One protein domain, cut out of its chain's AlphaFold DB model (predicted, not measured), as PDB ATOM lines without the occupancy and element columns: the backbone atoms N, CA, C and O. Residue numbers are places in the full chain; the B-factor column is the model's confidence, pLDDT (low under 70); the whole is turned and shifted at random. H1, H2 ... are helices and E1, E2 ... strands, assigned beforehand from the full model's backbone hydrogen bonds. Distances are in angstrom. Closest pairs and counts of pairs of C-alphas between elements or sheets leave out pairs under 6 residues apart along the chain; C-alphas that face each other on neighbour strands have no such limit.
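This is residues 2 to 13, 64 to 73, 121 to 154 and 163 to 242 of the 242 residues of an uncharacterized protein of Aspergillus steynii IBT 23096 (UniProt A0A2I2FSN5). A strongly twisted sheet of four strands is the middle layer of three, with H2 slanting over one face and the longest helix, H4, over the other; residues 233 to 242 stick out. Short H3 packs on H2, and H1 only grazes the sheet. The printed part has 136 residues with four named helices and four named strands, in the order E1 H1 H2 E2 E3 H3 E4 H4; the sheet, E1 E4 E3 E2, is mixed, and so is the class. The whole is compact, with a radius of gyration of the C-alphas of 15.5 A and spans of 44 by 43 by 28 A.

E1, residues 4 to 9, is parallel to E4, residues 201 to 206, with N 6 and O 202 2.9 A apart. H1, residues 64 to 73, grazes the sheet with residues 66 to 70. H2, residues 133 to 152, has a height over the sheet of 7.7 A; it is only just slantwise to E2, residues 164 to 172, at 33 degrees on the local plane, and the closest C-alphas are those of Met 144 and Thr 166, 6.5 A. E2 and E3, residues 175 to 183, form a hairpin, with N 168 and O 179 2.9 A apart. E3 and E4 are antiparallel, with N 180 and O 205 2.8 A apart. H3, residues 185 to 194, touches residues 145 to 149 of H2, about perpendicular at 79 degrees, closest at C-alphas 188 and 145, 6.9 A. H4, residues 215 to 236, is on the opposite face from H2, along E3 at 23 degrees on the local plane; C-alphas 221 and 176 are closest, 7.7 A. In the four helices every O i to N i+4 pair is within hydrogen-bond range.

E1 begins at C-alpha 4 (29.995, -18.903, 11.950). H2 is 28.7 A long, E3 25.3 A and H4 31.7 A, ending at C-alpha 236 (56.649, -30.141, 23.388).

Cuts leave C-alphas 13 and 64 30.5 A apart, 73 and 121 14.7 A, and 154 and 163 16.5 A. Of the links printed whole, none is long. Twenty residues have pLDDT under 70, among them 149 to 154 and 235 to 242.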
ATOM      1  N   SER A   2      32.296 -15.931   4.662       72.50
ATOM      2  CA  SER A   2      31.703 -15.738   5.990       72.50
ATOM      3  C   SER A   2      31.599 -17.108   6.627       72.50
ATOM      4  O   SER A   2      31.081 -17.988   5.955       72.50
ATOM      5  N   ALA A   3      32.064 -17.263   7.858       84.75
ATOM      6  CA  ALA A   3      31.887 -18.460   8.672       84.75
ATOM      7  C   ALA A   3      31.159 -18.084   9.962       84.75
ATOM      8  O   ALA A   3      31.109 -16.907  10.334       84.75
ATOM      9  N   THR A   4      30.616 -19.084  10.642       90.81
ATOM     10  CA  THR A   4      29.995 -18.903  11.950       90.81
ATOM     11  C   THR A   4      31.031 -19.152  13.037       90.81
ATOM     12  O   THR A   4      31.645 -20.215  13.091       90.81
ATOM     13  N   ILE A   5      31.218 -18.178  13.926       91.69
ATOM     14  CA  ILE A   5      32.084 -18.319  15.100       91.69
ATOM     15  C   ILE A   5      31.189 -18.413  16.326       91.69
ATOM     16  O   ILE A   5      30.423 -17.489  16.608       91.69
ATOM     17  N   ARG A   6      31.287 -19.519  17.060       94.31
ATOM     18  CA  ARG A   6      30.654 -19.677  18.367       94.31
ATOM     19  C   ARG A   6      31.714 -19.425  19.428       94.31
ATOM     20  O   ARG A   6      32.698 -20.150  19.514       94.31
ATOM     21  N   SER A   7      31.524 -18.375  20.217       93.94
ATOM     22  CA  SER A   7      32.412 -18.054  21.332       93.94
ATOM     23  C   SER A   7      31.731 -18.345  22.660       93.94
ATOM     24  O   SER A   7      30.589 -17.920  22.851       93.94
ATOM     25  N   LYS A   8      32.444 -18.972  23.595       96.31
ATOM     26  CA  LYS A   8      32.024 -19.080  24.997       96.31
ATOM     27  C   LYS A   8      33.125 -18.609  25.941       96.31
ATOM     28  O   LYS A   8      34.306 -18.777  25.650       96.31
ATOM     29  N   ILE A   9      32.721 -18.022  27.063       95.62
ATOM     30  CA  ILE A   9      33.609 -17.791  28.204       95.62
ATOM     31  C   ILE A   9      33.561 -19.050  29.063       95.62
ATOM     32  O   ILE A   9      32.470 -19.549  29.339       95.62
ATOM     33  N   VAL A  10      34.725 -19.561  29.443       95.38
ATOM     34  CA  VAL A  10      34.874 -20.776  30.250       95.38
ATOM     35  C   VAL A  10      35.793 -20.517  31.437       95.38
ATOM     36  O   VAL A  10      36.577 -19.560  31.435       95.38
ATOM     37  N   ASP A  11      35.712 -21.393  32.433       93.62
ATOM     38  CA  ASP A  11      36.644 -21.386  33.553       93.62
ATOM     39  C   ASP A  11      38.060 -21.746  33.090       93.62
ATOM     40  O   ASP A  11      38.262 -22.463  32.105       93.62
ATOM     41  N   LEU A  12      39.066 -21.256  33.820       91.94
ATOM     42  CA  LEU A  12      40.467 -21.502  33.480       91.94
ATOM     43  C   LEU A  12      40.790 -23.002  33.428       91.94
ATOM     44  O   LEU A  12      41.547 -23.417  32.558       91.94
ATOM     45  N   ASP A  13      40.195 -23.796  34.320       90.50
ATOM     46  CA  ASP A  13      40.401 -25.247  34.399       90.50
ATOM     47  C   ASP A  13      39.795 -25.999  33.202       90.50
ATOM     48  O   ASP A  13      40.301 -27.053  32.819       90.50
ATOM     49  N   GLY A  64      50.925  -2.113  17.911       66.12
ATOM     50  CA  GLY A  64      52.342  -2.322  18.217       66.12
ATOM     51  C   GLY A  64      52.657  -2.169  19.711       66.12
ATOM     52  O   GLY A  64      53.369  -2.997  20.281       66.12
ATOM     53  N   SER A  65      52.083  -1.159  20.376       69.25
ATOM     54  CA  SER A  65      52.258  -0.954  21.819       69.25
ATOM     55  C   SER A  65      51.626  -2.067  22.659       69.25
ATOM     56  O   SER A  65      52.244  -2.514  23.622       69.25
ATOM     57  N   GLN A  66      50.473  -2.602  22.245       71.62
ATOM     58  CA  GLN A  66      49.858  -3.768  22.886       71.62
ATOM     59  C   GLN A  66      50.746  -5.009  22.774       71.62
ATOM     60  O   GLN A  66      50.955  -5.698  23.770       71.62
ATOM     61  N   GLY A  67      51.339  -5.263  21.602       70.38
ATOM     62  CA  GLY A  67      52.299  -6.358  21.425       70.38
ATOM     63  C   GLY A  67      53.526  -6.226  22.337       70.38
ATOM     64  O   GLY A  67      54.002  -7.214  22.897       70.38
ATOM     65  N   MET A  68      54.013  -4.999  22.554       70.94
ATOM     66  CA  MET A  68      55.098  -4.721  23.502       70.94
ATOM     67  C   MET A  68      54.671  -4.915  24.961       70.94
ATOM     68  O   MET A  68      55.447  -5.466  25.740       70.94
ATOM     69  N   MET A  69      53.449  -4.516  25.326       75.38
ATOM     70  CA  MET A  69      52.886  -4.748  26.662       75.38
ATOM     71  C   MET A  69      52.720  -6.243  26.948       75.38
ATOM     72  O   MET A  69      53.183  -6.711  27.984       75.38
ATOM     73  N   LEU A  70      52.148  -7.006  26.007       78.06
ATOM     74  CA  LEU A  70      52.042  -8.464  26.113       78.06
ATOM     75  C   LEU A  70      53.421  -9.100  26.255       78.06
ATOM     76  O   LEU A  70      53.628  -9.916  27.145       78.06
ATOM     77  N   ARG A  71      54.404  -8.681  25.450       75.88
ATOM     78  CA  ARG A  71      55.786  -9.167  25.577       75.88
ATOM     79  C   ARG A  71      56.375  -8.855  26.955       75.88
ATOM     80  O   ARG A  71      57.007  -9.726  27.551       75.88
ATOM     81  N   ALA A  72      56.198  -7.630  27.448       77.94
ATOM     82  CA  ALA A  72      56.702  -7.200  28.750       77.94
ATOM     83  C   ALA A  72      56.035  -7.943  29.916       77.94
ATOM     84  O   ALA A  72      56.680  -8.140  30.939       77.94
ATOM     85  N   LEU A  73      54.788  -8.391  29.747       82.44
ATOM     86  CA  LEU A  73      54.077  -9.243  30.699       82.44
ATOM     87  C   LEU A  73      54.549 -10.701  30.614       82.44
ATOM     88  O   LEU A  73      54.948 -11.295  31.608       82.44
ATOM     89  N   LEU A 121      56.004 -19.784  21.010       62.94
ATOM     90  CA  LEU A 121      55.308 -19.099  19.922       62.94
ATOM     91  C   LEU A 121      53.798 -19.072  20.203       62.94
ATOM     92  O   LEU A 121      53.062 -19.951  19.760       62.94
ATOM     93  N   ILE A 122      53.338 -18.063  20.944       67.62
ATOM     94  CA  ILE A 122      51.908 -17.797  21.130       67.62
ATOM     95  C   ILE A 122      51.527 -16.603  20.253       67.62
ATOM     96  O   ILE A 122      52.144 -15.536  20.367       67.62
ATOM     97  N   PRO A 123      50.552 -16.763  19.350       69.75
ATOM     98  CA  PRO A 123      50.116 -15.697  18.484       69.75
ATOM     99  C   PRO A 123      49.234 -14.732  19.276       69.75
ATOM    100  O   PRO A 123      48.526 -15.131  20.208       69.75
ATOM    101  N   TYR A 124      49.265 -13.457  18.898       71.25
ATOM    102  CA  TYR A 124      48.436 -12.455  19.550       71.25
ATOM    103  C   TYR A 124      47.476 -11.748  18.612       71.25
ATOM    104  O   TYR A 124      47.713 -11.644  17.406       71.25
ATOM    105  N   THR A 125      46.398 -11.241  19.203       73.12
ATOM    106  CA  THR A 125      45.381 -10.448  18.515       73.12
ATOM    107  C   THR A 125      45.427  -9.016  19.027       73.12
ATOM    108  O   THR A 125      45.463  -8.756  20.232       73.12
ATOM    109  N   GLY A 126      45.526  -8.075  18.091       67.50
ATOM    110  CA  GLY A 126      45.540  -6.651  18.392       67.50
ATOM    111  C   GLY A 126      44.124  -6.113  18.529       67.50
ATOM    112  O   GLY A 126      43.258  -6.450  17.731       67.50
ATOM    113  N   TRP A 127      43.901  -5.238  19.503       78.31
ATOM    114  CA  TRP A 127      42.645  -4.507  19.634       78.31
ATOM    115  C   TRP A 127      42.764  -3.091  19.084       78.31
ATOM    116  O   TRP A 127      43.839  -2.487  19.089       78.31
ATOM    117  N   PHE A 128      41.647  -2.512  18.666       73.38
ATOM    118  CA  PHE A 128      41.564  -1.088  18.380       73.38
ATOM    119  C   PHE A 128      40.263  -0.476  18.894       73.38
ATOM    120  O   PHE A 128      39.234  -1.140  19.003       73.38
ATOM    121  N   GLU A 129      40.311   0.820  19.201       71.81
ATOM    122  CA  GLU A 129      39.151   1.563  19.689       71.81
ATOM    123  C   GLU A 129      37.990   1.492  18.684       71.81
ATOM    124  O   GLU A 129      38.155   1.796  17.502       71.81
ATOM    125  N   GLY A 130      36.816   1.067  19.159       72.88
ATOM    126  CA  GLY A 130      35.623   0.871  18.332       72.88
ATOM    127  C   GLY A 130      35.501  -0.509  17.670       72.88
ATOM    128  O   GLY A 130      34.485  -0.759  17.022       72.88
ATOM    129  N   GLN A 131      36.476  -1.411  17.843       79.06
ATOM    130  CA  GLN A 131      36.352  -2.804  17.406       79.06
ATOM    131  C   GLN A 131      35.193  -3.487  18.146       79.06
ATOM    132  O   GLN A 131      35.093  -3.417  19.372       79.06
ATOM    133  N   THR A 132      34.309  -4.154  17.403       84.75
ATOM    134  CA  THR A 132      33.229  -4.953  17.998       84.75
ATOM    135  C   THR A 132      33.736  -6.333  18.404       84.75
ATOM    136  O   THR A 132      34.680  -6.856  17.809       84.75
ATOM    137  N   TRP A 133      33.040  -6.988  19.335       85.25
ATOM    138  CA  TRP A 133      33.363  -8.364  19.728       85.25
ATOM    139  C   TRP A 133      33.430  -9.318  18.525       85.25
ATOM    140  O   TRP A 133      34.365 -10.096  18.398       85.25
ATOM    141  N   SER A 134      32.497  -9.201  17.573       84.44
ATOM    142  CA  SER A 134      32.491 -10.036  16.361       84.44
ATOM    143  C   SER A 134      33.737  -9.857  15.482       84.44
ATOM    144  O   SER A 134      34.237 -10.826  14.912       84.44
ATOM    145  N   GLN A 135      34.269  -8.633  15.404       83.31
ATOM    146  CA  GLN A 135      35.499  -8.337  14.669       83.31
ATOM    147  C   GLN A 135      36.714  -8.924  15.389       83.31
ATOM    148  O   GLN A 135      37.535  -9.580  14.754       83.31
ATOM    149  N   PHE A 136      36.770  -8.775  16.714       84.12
ATOM    150  CA  PHE A 136      37.807  -9.382  17.546       84.12
ATOM    151  C   PHE A 136      37.826 -10.919  17.432       84.12
ATOM    152  O   PHE A 136      38.890 -11.523  17.276       84.12
ATOM    153  N   LEU A 137      36.652 -11.563  17.430       88.00
ATOM    154  CA  LEU A 137      36.523 -13.006  17.201       88.00
ATOM    155  C   LEU A 137      37.041 -13.419  15.818       88.00
ATOM    156  O   LEU A 137      37.779 -14.397  15.702       88.00
ATOM    157  N   GLY A 138      36.675 -12.669  14.774       84.38
ATOM    158  CA  GLY A 138      37.130 -12.924  13.407       84.38
ATOM    159  C   GLY A 138      38.647 -12.807  13.254       84.38
ATOM    160  O   GLY A 138      39.273 -13.654  12.612       84.38
ATOM    161  N   GLU A 139      39.255 -11.801  13.883       83.94
ATOM    162  CA  GLU A 139      40.711 -11.641  13.918       83.94
ATOM    163  C   GLU A 139      41.388 -12.775  14.690       83.94
ATOM    164  O   GLU A 139      42.346 -13.360  14.191       83.94
ATOM    165  N   THR A 140      40.847 -13.150  15.851       86.56
ATOM    166  CA  THR A 140      41.361 -14.262  16.664       86.56
ATOM    167  C   THR A 140      41.360 -15.577  15.903       86.56
ATOM    168  O   THR A 140      42.388 -16.253  15.835       86.56
ATOM    169  N   LEU A 141      40.244 -15.901  15.249       86.56
ATOM    170  CA  LEU A 141      40.146 -17.079  14.397       86.56
ATOM    171  C   LEU A 141      41.157 -17.031  13.242       86.56
ATOM    172  O   LEU A 141      41.841 -18.017  12.975       86.56
ATOM    173  N   SER A 142      41.280 -15.884  12.568       82.38
ATOM    174  CA  SER A 142      42.200 -15.719  11.433       82.38
ATOM    175  C   SER A 142      43.659 -15.923  11.844       82.38
ATOM    176  O   SER A 142      44.427 -16.565  11.127       82.38
ATOM    177  N   VAL A 143      44.036 -15.411  13.016       82.50
ATOM    178  CA  VAL A 143      45.368 -15.575  13.604       82.50
ATOM    179  C   VAL A 143      45.657 -17.044  13.923       82.50
ATOM    180  O   VAL A 143      46.707 -17.560  13.533       82.50
ATOM    181  N   MET A 144      44.712 -17.736  14.566       85.69
ATOM    182  CA  MET A 144      44.826 -19.163  14.880       85.69
ATOM    183  C   MET A 144      44.973 -20.021  13.616       85.69
ATOM    184  O   MET A 144      45.898 -20.828  13.522       85.69
ATOM    185  N   LEU A 145      44.116 -19.807  12.615       81.62
ATOM    186  CA  LEU A 145      44.172 -20.527  11.338       81.62
ATOM    187  C   LEU A 145      45.469 -20.241  10.571       81.62
ATOM    188  O   LEU A 145      46.049 -21.155   9.988       81.62
ATOM    189  N   GLY A 146      45.951 -18.996  10.602       75.75
ATOM    190  CA  GLY A 146      47.224 -18.611   9.992       75.75
ATOM    191  C   GLY A 146      48.418 -19.342  10.610       75.75
ATOM    192  O   GLY A 146      49.283 -19.832   9.882       75.75
ATOM    193  N   GLN A 147      48.442 -19.480  11.940       75.31
ATOM    194  CA  GLN A 147      49.466 -20.262  12.633       75.31
ATOM    195  C   GLN A 147      49.418 -21.741  12.242       75.31
ATOM    196  O   GLN A 147      50.448 -22.314  11.890       75.31
ATOM    197  N   LEU A 148      48.229 -22.343  12.266       76.31
ATOM    198  CA  LEU A 148      48.044 -23.750  11.909       76.31
ATOM    199  C   LEU A 148      48.468 -24.018  10.462       76.31
ATOM    200  O   LEU A 148      49.126 -25.018  10.174       76.31
ATOM    201  N   ALA A 149      48.170 -23.087   9.554       69.44
ATOM    202  CA  ALA A 149      48.574 -23.210   8.164       69.44
ATOM    203  C   ALA A 149      50.090 -23.183   7.964       69.44
ATOM    204  O   ALA A 149      50.629 -23.999   7.211       69.44
ATOM    205  N   ALA A 150      50.790 -22.309   8.689       64.94
ATOM    206  CA  ALA A 150      52.246 -22.303   8.696       64.94
ATOM    207  C   ALA A 150      52.804 -23.642   9.206       64.94
ATOM    208  O   ALA A 150      53.696 -24.205   8.574       64.94
ATOM    209  N   SER A 151      52.240 -24.198  10.282       61.81
ATOM    210  CA  SER A 151      52.674 -25.477  10.860       61.81
ATOM    211  C   SER A 151      52.469 -26.681   9.929       61.81
ATOM    212  O   SER A 151      53.339 -27.549   9.865       61.81
ATOM    213  N   MET A 152      51.367 -26.736   9.172       60.53
ATOM    214  CA  MET A 152      51.088 -27.845   8.243       60.53
ATOM    215  C   MET A 152      52.021 -27.863   7.028       60.53
ATOM    216  O   MET A 152      52.392 -28.939   6.566       60.53
ATOM    217  N   SER A 153      52.462 -26.693   6.549       53.66
ATOM    218  CA  SER A 153      53.400 -26.596   5.417       53.66
ATOM    219  C   SER A 153      54.766 -27.254   5.680       53.66
ATOM    220  O   SER A 153      55.488 -27.566   4.739       53.66
ATOM    221  N   ILE A 154      55.108 -27.488   6.953       51.00
ATOM    222  CA  ILE A 154      56.395 -28.047   7.396       51.00
ATOM    223  C   ILE A 154      56.308 -29.563   7.658       51.00
ATOM    224  O   ILE A 154      57.319 -30.254   7.598       51.00
ATOM    225  N   ASP A 163      43.534 -33.665  15.557       76.38
ATOM    226  CA  ASP A 163      42.981 -32.366  15.936       76.38
ATOM    227  C   ASP A 163      44.061 -31.482  16.569       76.38
ATOM    228  O   ASP A 163      44.829 -31.909  17.435       76.38
ATOM    229  N   GLN A 164      44.133 -30.233  16.118       80.69
ATOM    230  CA  GLN A 164      45.119 -29.263  16.564       80.69
ATOM    231  C   GLN A 164      44.476 -28.244  17.493       80.69
ATOM    232  O   GLN A 164      43.703 -27.382  17.080       80.69
ATOM    233  N   GLU A 165      44.836 -28.339  18.767       85.94
ATOM    234  CA  GLU A 165      44.553 -27.316  19.764       85.94
ATOM    235  C   GLU A 165      45.582 -26.185  19.662       85.94
ATOM    236  O   GLU A 165      46.793 -26.430  19.789       85.94
ATOM    237  N   THR A 166      45.091 -24.960  19.486       85.81
ATOM    238  CA  THR A 166      45.884 -23.731  19.405       85.81
ATOM    239  C   THR A 166      45.348 -22.665  20.352       85.81
ATOM    240  O   THR A 166      44.149 -22.592  20.628       85.81
ATOM    241  N   PHE A 167      46.255 -21.815  20.824       89.31
ATOM    242  CA  PHE A 167      45.952 -20.723  21.736       89.31
ATOM    243  C   PHE A 167      46.274 -19.390  21.078       89.31
ATOM    244  O   PHE A 167      47.193 -19.310  20.270       89.31
ATOM    245  N   ALA A 168      45.553 -18.341  21.455       88.88
ATOM    246  CA  ALA A 168      45.911 -16.964  21.141       88.88
ATOM    247  C   ALA A 168      45.697 -16.083  22.372       88.88
ATOM    248  O   ALA A 168      44.835 -16.369  23.201       88.88
ATOM    249  N   ILE A 169      46.478 -15.015  22.495       88.75
ATOM    250  CA  ILE A 169      46.346 -14.052  23.592       88.75
ATOM    251  C   ILE A 169      46.095 -12.675  22.997       88.75
ATOM    252  O   ILE A 169      46.809 -12.256  22.095       88.75
ATOM    253  N   GLY A 170      45.125 -11.932  23.506       85.06
ATOM    254  CA  GLY A 170      44.864 -10.600  22.981       85.06
ATOM    255  C   GLY A 170      44.164  -9.700  23.963       85.06
ATOM    256  O   GLY A 170      43.556 -10.160  24.927       85.06
ATOM    257  N   PHE A 171      44.257  -8.404  23.700       83.44
ATOM    258  CA  PHE A 171      43.441  -7.431  24.403       83.44
ATOM    259  C   PHE A 171      42.074  -7.315  23.735       83.44
ATOM    260  O   PHE A 171      41.951  -7.487  22.529       83.44
ATOM    261  N   HIS A 172      41.052  -6.987  24.517       84.62
ATOM    262  CA  HIS A 172      39.819  -6.387  24.031       84.62
ATOM    263  C   HIS A 172      39.408  -5.294  25.026       84.62
ATOM    264  O   HIS A 172      38.998  -5.557  26.160       84.62
ATOM    265  N   GLY A 173      39.603  -4.035  24.632       83.69
ATOM    266  CA  GLY A 173      39.607  -2.913  25.571       83.69
ATOM    267  C   GLY A 173      40.770  -3.020  26.564       83.69
ATOM    268  O   GLY A 173      41.916  -3.203  26.164       83.69
ATOM    269  N   LEU A 174      40.474  -2.904  27.862       83.44
ATOM    270  CA  LEU A 174      41.465  -3.011  28.947       83.44
ATOM    271  C   LEU A 174      41.720  -4.453  29.416       83.44
ATOM    272  O   LEU A 174      42.581  -4.677  30.265       83.44
ATOM    273  N   HIS A 175      40.975  -5.425  28.888       89.81
ATOM    274  CA  HIS A 175      41.024  -6.804  29.358       89.81
ATOM    275  C   HIS A 175      41.913  -7.652  28.456       89.81
ATOM    276  O   HIS A 175      41.790  -7.595  27.233       89.81
ATOM    277  N   ILE A 176      42.786  -8.459  29.058       91.62
ATOM    278  CA  ILE A 176      43.523  -9.512  28.357       91.62
ATOM    279  C   ILE A 176      42.712 -10.811  28.383       91.62
ATOM    280  O   ILE A 176      42.223 -11.232  29.431       91.62
ATOM    281  N   HIS A 177      42.593 -11.458  27.229       93.38
ATOM    282  CA  HIS A 177      41.919 -12.738  27.054       93.38
ATOM    283  C   HIS A 177      42.907 -13.791  26.557       93.38
ATOM    284  O   HIS A 177      43.769 -13.504  25.724       93.38
ATOM    285  N   ILE A 178      42.738 -15.022  27.037       94.25
ATOM    286  CA  ILE A 178      43.342 -16.208  26.432       94.25
ATOM    287  C   ILE A 178      42.226 -16.927  25.687       94.25
ATOM    288  O   ILE A 178      41.186 -17.225  26.270       94.25
ATOM    289  N   ALA A 179      42.445 -17.174  24.405       94.00
ATOM    290  CA  ALA A 179      41.553 -17.911  23.534       94.00
ATOM    291  C   ALA A 179      42.137 -19.296  23.255       94.00
ATOM    292  O   ALA A 179      43.341 -19.418  23.026       94.00
ATOM    293  N   CYS A 180      41.283 -20.311  23.214       93.25
ATOM    294  CA  CYS A 180      41.608 -21.660  22.771       93.25
ATOM    295  C   CYS A 180      40.642 -22.078  21.660       93.25
ATOM    296  O   CYS A 180      39.433 -21.835  21.753       93.25
ATOM    297  N   GLY A 181      41.178 -22.711  20.620       91.25
ATOM    298  CA  GLY A 181      40.401 -23.353  19.568       91.25
ATOM    299  C   GLY A 181      40.983 -24.721  19.228       91.25
ATOM    300  O   GLY A 181      42.203 -24.895  19.196       91.25
ATOM    301  N   VAL A 182      40.102 -25.683  18.960       89.31
ATOM    302  CA  VAL A 182      40.461 -27.032  18.507       89.31
ATOM    303  C   VAL A 182      40.014 -27.179  17.061       89.31
ATOM    304  O   VAL A 182      38.842 -26.989  16.743       89.31
ATOM    305  N   PHE A 183      40.959 -27.493  16.183       87.44
ATOM    306  CA  PHE A 183      40.742 -27.505  14.744       87.44
ATOM    307  C   PHE A 183      41.099 -28.864  14.163       87.44
ATOM    308  O   PHE A 183      42.231 -29.326  14.299       87.44
ATOM    309  N   THR A 184      40.157 -29.487  13.460       85.62
ATOM    310  CA  THR A 184      40.454 -30.711  12.714       85.62
ATOM    311  C   THR A 184      41.342 -30.376  11.518       85.62
ATOM    312  O   THR A 184      41.217 -29.307  10.911       85.62
ATOM    313  N   ALA A 185      42.232 -31.286  11.130       81.06
ATOM    314  CA  ALA A 185      43.072 -31.034   9.962       81.06
ATOM    315  C   ALA A 185      42.274 -30.917   8.663       81.06
ATOM    316  O   ALA A 185      42.694 -30.192   7.762       81.06
ATOM    317  N   ASP A 186      41.131 -31.599   8.574       81.62
ATOM    318  CA  ASP A 186      40.211 -31.469   7.448       81.62
ATOM    319  C   ASP A 186      39.685 -30.037   7.355       81.62
ATOM    320  O   ASP A 186      39.703 -29.445   6.276       81.62
ATOM    321  N   SER A 187      39.311 -29.438   8.493       81.75
ATOM    322  CA  SER A 187      38.868 -28.042   8.555       81.75
ATOM    323  C   SER A 187      39.988 -27.087   8.153       81.75
ATOM    324  O   SER A 187      39.772 -26.196   7.335       81.75
ATOM    325  N   ILE A 188      41.207 -27.291   8.663       80.25
ATOM    326  CA  ILE A 188      42.354 -26.435   8.324       80.25
ATOM    327  C   ILE A 188      42.701 -26.563   6.830       80.25
ATOM    328  O   ILE A 188      42.883 -25.555   6.147       80.25
ATOM    329  N   SER A 189      42.745 -27.789   6.303       79.69
ATOM    330  CA  SER A 189      43.062 -28.072   4.896       79.69
ATOM    331  C   SER A 189      42.007 -27.505   3.950       79.69
ATOM    332  O   SER A 189      42.349 -26.929   2.916       79.69
ATOM    333  N   LYS A 190      40.723 -27.643   4.307       83.19
ATOM    334  CA  LYS A 190      39.607 -27.047   3.569       83.19
ATOM    335  C   LYS A 190      39.749 -25.528   3.531       83.19
ATOM    336  O   LYS A 190      39.764 -24.956   2.445       83.19
ATOM    337  N   VAL A 191      39.937 -24.884   4.685       81.31
ATOM    338  CA  VAL A 191      40.073 -23.421   4.769       81.31
ATOM    339  C   VAL A 191      41.281 -22.910   3.982       81.31
ATOM    340  O   VAL A 191      41.185 -21.871   3.336       81.31
ATOM    341  N   GLN A 192      42.405 -23.629   3.968       74.94
ATOM    342  CA  GLN A 192      43.562 -23.239   3.153       74.94
ATOM    343  C   GLN A 192      43.288 -23.299   1.649       74.94
ATOM    344  O   GLN A 192      43.766 -22.445   0.904       74.94
ATOM    345  N   ARG A 193      42.560 -24.324   1.194       76.44
ATOM    346  CA  ARG A 193      42.305 -24.560  -0.233       76.44
ATOM    347  C   ARG A 193      41.187 -23.678  -0.776       76.44
ATOM    348  O   ARG A 193      41.291 -23.159  -1.882       76.44
ATOM    349  N   GLU A 194      40.111 -23.556  -0.009       81.50
ATOM    350  CA  GLU A 194      38.822 -23.029  -0.465       81.50
ATOM    351  C   GLU A 194      38.415 -21.746   0.276       81.50
ATOM    352  O   GLU A 194      37.499 -21.046  -0.154       81.50
ATOM    353  N   GLY A 195      39.113 -21.397   1.361       79.06
ATOM    354  CA  GLY A 195      38.699 -20.341   2.278       79.06
ATOM    355  C   GLY A 195      37.535 -20.767   3.174       79.06
ATOM    356  O   GLY A 195      37.080 -21.909   3.156       79.06
ATOM    357  N   CYS A 196      37.042 -19.826   3.980       82.31
ATOM    358  CA  CYS A 196      35.892 -20.069   4.849       82.31
ATOM    359  C   CYS A 196      34.563 -19.989   4.075       82.31
ATOM    360  O   CYS A 196      34.264 -18.995   3.396       82.31
ATOM    361  N   SER A 197      33.733 -21.007   4.263       83.00
ATOM    362  CA  SER A 197      32.363 -21.146   3.773       83.00
ATOM    363  C   SER A 197      31.330 -20.827   4.864       83.00
ATOM    364  O   SER A 197      31.639 -20.836   6.053       83.00
ATOM    365  N   LYS A 198      30.085 -20.545   4.454       83.75
ATOM    366  CA  LYS A 198      28.971 -20.198   5.365       83.75
ATOM    367  C   LYS A 198      28.631 -21.297   6.360       83.75
ATOM    368  O   LYS A 198      28.190 -20.988   7.464       83.75
ATOM    369  N   ASP A 199      28.862 -22.536   5.956       85.56
ATOM    370  CA  ASP A 199      28.570 -23.724   6.746       85.56
ATOM    371  C   ASP A 199      29.725 -24.090   7.688       85.56
ATOM    372  O   ASP A 199      29.577 -24.987   8.513       85.56
ATOM    373  N   ASP A 200      30.869 -23.396   7.594       86.88
ATOM    374  CA  ASP A 200      31.963 -23.600   8.537       86.88
ATOM    375  C   ASP A 200      31.599 -23.000   9.893       86.88
ATOM    376  O   ASP A 200      31.242 -21.821  10.013       86.88
ATOM    377  N   ILE A 201      31.715 -23.838  10.918       91.00
ATOM    378  CA  ILE A 201      31.467 -23.486  12.309       91.00
ATOM    379  C   ILE A 201      32.770 -23.680  13.070       91.00
ATOM    380  O   ILE A 201      33.341 -24.767  13.064       91.00
ATOM    381  N   PHE A 202      33.215 -22.623  13.742       92.00
ATOM    382  CA  PHE A 202      34.396 -22.653  14.595       92.00
ATOM    383  C   PHE A 202      34.004 -22.339  16.031       92.00
ATOM    384  O   PHE A 202      33.365 -21.319  16.298       92.00
ATOM    385  N   ASP A 203      34.410 -23.215  16.942       94.25
ATOM    386  CA  ASP A 203      34.213 -23.046  18.375       94.25
ATOM    387  C   ASP A 203      35.473 -22.462  19.006       94.25
ATOM    388  O   ASP A 203      36.557 -23.038  18.916       94.25
ATOM    389  N   LEU A 204      35.317 -21.311  19.657       94.81
ATOM    390  CA  LEU A 204      36.374 -20.649  20.408       94.81
ATOM    391  C   LEU A 204      35.965 -20.528  21.874       94.81
ATOM    392  O   LEU A 204      34.875 -20.053  22.203       94.81
ATOM    393  N   SER A 205      36.867 -20.923  22.762       96.44
ATOM    394  CA  SER A 205      36.708 -20.748  24.205       96.44
ATOM    395  C   SER A 205      37.635 -19.640  24.683       96.44
ATOM    396  O   SER A 205      38.776 -19.559  24.237       96.44
ATOM    397  N   PHE A 206      37.149 -18.779  25.571       95.88
ATOM    398  CA  PHE A 206      37.895 -17.643  26.105       95.88
ATOM    399  C   PHE A 206      37.910 -17.671  27.630       95.88
ATOM    400  O   PHE A 206      36.935 -18.084  28.256       95.88
ATOM    401  N   THR A 207      38.970 -17.136  28.232       96.56
ATOM    402  CA  THR A 207      38.896 -16.682  29.627       96.56
ATOM    403  C   THR A 207      37.939 -15.493  29.761       96.56
ATOM    404  O   THR A 207      37.669 -14.771  28.794       96.56
ATOM    405  N   ARG A 208      37.482 -15.227  30.992       94.50
ATOM    406  CA  ARG A 208      36.576 -14.109  31.331       94.50
ATOM    407  C   ARG A 208      37.083 -12.706  30.968       94.50
ATOM    408  O   ARG A 208      36.293 -11.770  30.943       94.50
ATOM    409  N   GLY A 209      38.369 -12.566  30.657       93.06
ATOM    410  CA  GLY A 209      39.042 -11.282  30.493       93.06
ATOM    411  C   GLY A 209      39.567 -10.766  31.827       93.06
ATOM    412  O   GLY A 209      38.837 -10.746  32.816       93.06
ATOM    413  N   TYR A 210      40.833 -10.358  31.850       94.31
ATOM    414  CA  TYR A 210      41.493  -9.864  33.057       94.31
ATOM    415  C   TYR A 210      41.908  -8.404  32.878       94.31
ATOM    416  O   TYR A 210      42.653  -8.079  31.953       94.31
ATOM    417  N   ASN A 211      41.443  -7.513  33.749       91.25
ATOM    418  CA  ASN A 211      41.915  -6.137  33.804       91.25
ATOM    419  C   ASN A 211      43.220  -6.072  34.610       91.25
ATOM    420  O   ASN A 211      43.217  -6.130  35.836       91.25
ATOM    421  N   LEU A 212      44.347  -5.894  33.921       88.06
ATOM    422  CA  LEU A 212      45.678  -5.886  34.543       88.06
ATOM    423  C   LEU A 212      45.917  -4.710  35.512       88.06
ATOM    424  O   LEU A 212      46.920  -4.705  36.224       88.06
ATOM    425  N   CYS A 213      45.021  -3.720  35.560       85.75
ATOM    426  CA  CYS A 213      45.058  -2.645  36.554       85.75
ATOM    427  C   CYS A 213      44.480  -3.066  37.917       85.75
ATOM    428  O   CYS A 213      44.686  -2.355  38.903       85.75
ATOM    429  N   VAL A 214      43.777  -4.200  37.985       87.19
ATOM    430  CA  VAL A 214      43.171  -4.756  39.200       87.19
ATOM    431  C   VAL A 214      44.035  -5.907  39.704       87.19
ATOM    432  O   VAL A 214      44.423  -6.786  38.937       87.19
ATOM    433  N   LYS A 215      44.358  -5.909  41.000       87.62
ATOM    434  CA  LYS A 215      45.270  -6.884  41.609       87.62
ATOM    435  C   LYS A 215      44.783  -8.319  41.444       87.62
ATOM    436  O   LYS A 215      45.568  -9.190  41.091       87.62
ATOM    437  N   GLU A 216      43.510  -8.566  41.720       91.81
ATOM    438  CA  GLU A 216      42.906  -9.895  41.651       91.81
ATOM    439  C   GLU A 216      42.985 -10.445  40.220       91.81
ATOM    440  O   GLU A 216      43.478 -11.550  39.999       91.81
ATOM    441  N   ASP A 217      42.630  -9.616  39.238       92.94
ATOM    442  CA  ASP A 217      42.735  -9.949  37.818       92.94
ATOM    443  C   ASP A 217      44.191 -10.099  37.359       92.94
ATOM    444  O   ASP A 217      44.480 -10.959  36.531       92.94
ATOM    445  N   TRP A 218      45.133  -9.320  37.901       90.31
ATOM    446  CA  TRP A 218      46.561  -9.510  37.635       90.31
ATOM    447  C   TRP A 218      47.044 -10.884  38.110       90.31
ATOM    448  O   TRP A 218      47.765 -11.573  37.381       90.31
ATOM    449  N   LEU A 219      46.662 -11.287  39.326       91.50
ATOM    450  CA  LEU A 219      47.024 -12.589  39.890       91.50
ATOM    451  C   LEU A 219      46.432 -13.725  39.048       91.50
ATOM    452  O   LEU A 219      47.153 -14.657  38.693       91.50
ATOM    453  N   GLU A 220      45.157 -13.624  38.669       93.69
ATOM    454  CA  GLU A 220      44.508 -14.613  37.804       93.69
ATOM    455  C   GLU A 220      45.109 -14.659  36.393       93.69
ATOM    456  O   GLU A 220      45.373 -15.748  35.883       93.69
ATOM    457  N   ALA A 221      45.409 -13.511  35.778       92.00
ATOM    458  CA  ALA A 221      46.066 -13.450  34.472       92.00
ATOM    459  C   ALA A 221      47.455 -14.093  34.512       92.00
ATOM    460  O   ALA A 221      47.821 -14.863  33.623       92.00
ATOM    461  N   THR A 222      48.224 -13.807  35.562       91.38
ATOM    462  CA  THR A 222      49.563 -14.369  35.759       91.38
ATOM    463  C   THR A 222      49.503 -15.878  35.972       91.38
ATOM    464  O   THR A 222      50.296 -16.609  35.373       91.38
ATOM    465  N   ARG A 223      48.532 -16.358  36.761       92.56
ATOM    466  CA  ARG A 223      48.269 -17.789  36.952       92.56
ATOM    467  C   ARG A 223      47.930 -18.460  35.622       92.56
ATOM    468  O   ARG A 223      48.590 -19.418  35.230       92.56
ATOM    469  N   ALA A 224      46.977 -17.898  34.881       93.19
ATOM    470  CA  ALA A 224      46.541 -18.420  33.590       93.19
ATOM    471  C   ALA A 224      47.683 -18.495  32.562       93.19
ATOM    472  O   ALA A 224      47.829 -19.503  31.871       93.19
ATOM    473  N   LEU A 225      48.530 -17.464  32.487       90.75
ATOM    474  CA  LEU A 225      49.693 -17.436  31.595       90.75
ATOM    475  C   LEU A 225      50.780 -18.434  32.019       90.75
ATOM    476  O   LEU A 225      51.326 -19.131  31.167       90.75
ATOM    477  N   SER A 226      51.068 -18.544  33.318       89.19
ATOM    478  CA  SER A 226      52.037 -19.519  33.845       89.19
ATOM    479  C   SER A 226      51.599 -20.947  33.530       89.19
ATOM    480  O   SER A 226      52.381 -21.748  33.010       89.19
ATOM    481  N   ARG A 227      50.311 -21.241  33.752       90.44
ATOM    482  CA  ARG A 227      49.700 -22.524  33.411       90.44
ATOM    483  C   ARG A 227      49.769 -22.808  31.918       90.44
ATOM    484  O   ARG A 227      50.189 -23.897  31.534       90.44
ATOM    485  N   LEU A 228      49.427 -21.828  31.080       88.94
ATOM    486  CA  LEU A 228      49.517 -21.951  29.625       88.94
ATOM    487  C   LEU A 228      50.941 -22.305  29.186       88.94
ATOM    488  O   LEU A 228      51.134 -23.236  28.410       88.94
ATOM    489  N   PHE A 229      51.952 -21.609  29.707       85.69
ATOM    490  CA  PHE A 229      53.345 -21.891  29.369       85.69
ATOM    491  C   PHE A 229      53.781 -23.290  29.800       85.69
ATOM    492  O   PHE A 229      54.367 -24.013  28.995       85.69
ATOM    493  N   ARG A 230      53.461 -23.710  31.031       83.75
ATOM    494  CA  ARG A 230      53.754 -25.075  31.493       83.75
ATOM    495  C   ARG A 230      53.056 -26.120  30.627       83.75
ATOM    496  O   ARG A 230      53.673 -27.126  30.278       83.75
ATOM    497  N   TYR A 231      51.802 -25.876  30.256       84.56
ATOM    498  CA  TYR A 231      51.031 -26.762  29.392       84.56
ATOM    499  C   TYR A 231      51.670 -26.904  28.004       84.56
ATOM    500  O   TYR A 231      51.906 -28.025  27.552       84.56
ATOM    501  N   LEU A 232      52.042 -25.791  27.364       80.19
ATOM    502  CA  LEU A 232      52.705 -25.797  26.054       80.19
ATOM    503  C   LEU A 232      54.066 -26.512  26.096       80.19
ATOM    504  O   LEU A 232      54.320 -27.391  25.276       80.19
ATOM    505  N   LEU A 233      54.897 -26.238  27.104       76.38
ATOM    506  CA  LEU A 233      56.194 -26.909  27.282       76.38
ATOM    507  C   LEU A 233      56.052 -28.412  27.578       76.38
ATOM    508  O   LEU A 233      56.863 -29.237  27.148       76.38
ATOM    509  N   SER A 234      54.998 -28.799  28.297       73.50
ATOM    510  CA  SER A 234      54.687 -30.208  28.560       73.50
ATOM    511  C   SER A 234      54.226 -30.937  27.295       73.50
ATOM    512  O   SER A 234      54.459 -32.136  27.160       73.50
ATOM    513  N   ARG A 235      53.586 -30.234  26.351       66.81
ATOM    514  CA  ARG A 235      53.225 -30.790  25.037       66.81
ATOM    515  C   ARG A 235      54.458 -30.991  24.156       66.81
ATOM    516  O   ARG A 235      54.554 -32.028  23.511       66.81
ATOM    517  N   GLU A 236      55.400 -30.051  24.166       59.00
ATOM    518  CA  GLU A 236      56.649 -30.141  23.388       59.00
ATOM    519  C   GLU A 236      57.593 -31.247  23.890       59.00
ATOM    520  O   GLU A 236      58.292 -31.873  23.098       59.00
ATOM    521  N   SER A 237      57.585 -31.531  25.195       49.03
ATOM    522  CA  SER A 237      58.422 -32.574  25.809       49.03
ATOM    523  C   SER A 237      57.839 -33.991  25.739       49.03
ATOM    524  O   SER A 237      58.539 -34.952  26.070       49.03
ATOM    525  N   ARG A 238      56.586 -34.166  25.291       44.66
ATOM    526  CA  ARG A 238      56.028 -35.503  25.041       44.66
ATOM    527  C   ARG A 238      56.635 -36.076  23.754       44.66
ATOM    528  O   ARG A 238      56.426 -35.500  22.685       44.66
ATOM    529  N   PRO A 239      57.349 -37.217  23.810       34.97
ATOM    530  CA  PRO A 239      57.803 -37.876  22.599       34.97
ATOM    531  C   PRO A 239      56.588 -38.294  21.761       34.97
ATOM    532  O   PRO A 239      55.538 -38.645  22.309       34.97
ATOM    533  N   PRO A 240      56.704 -38.266  20.429       31.48
ATOM    534  CA  PRO A 240      55.607 -38.662  19.573       31.48
ATOM    535  C   PRO A 240      55.361 -40.164  19.669       31.48
ATOM    536  O   PRO A 240      56.153 -40.955  19.172       31.48
ATOM    537  N   GLY A 241      54.233 -40.526  20.274       37.38
ATOM    538  CA  GLY A 241      53.685 -41.876  20.237       37.38
ATOM    539  C   GLY A 241      54.322 -42.852  21.226       37.38
ATOM    540  O   GLY A 241      55.448 -43.317  21.054       37.38
ATOM    541  N   LYS A 242      53.524 -43.243  22.213       28.77
ATOM    542  CA  LYS A 242      53.316 -44.657  22.518       28.77
ATOM    543  C   LYS A 242      51.823 -44.925  22.457       28.77
ATOM    544  O   LYS A 242      51.077 -44.017  22.883       28.77
TER     545      LYS A 242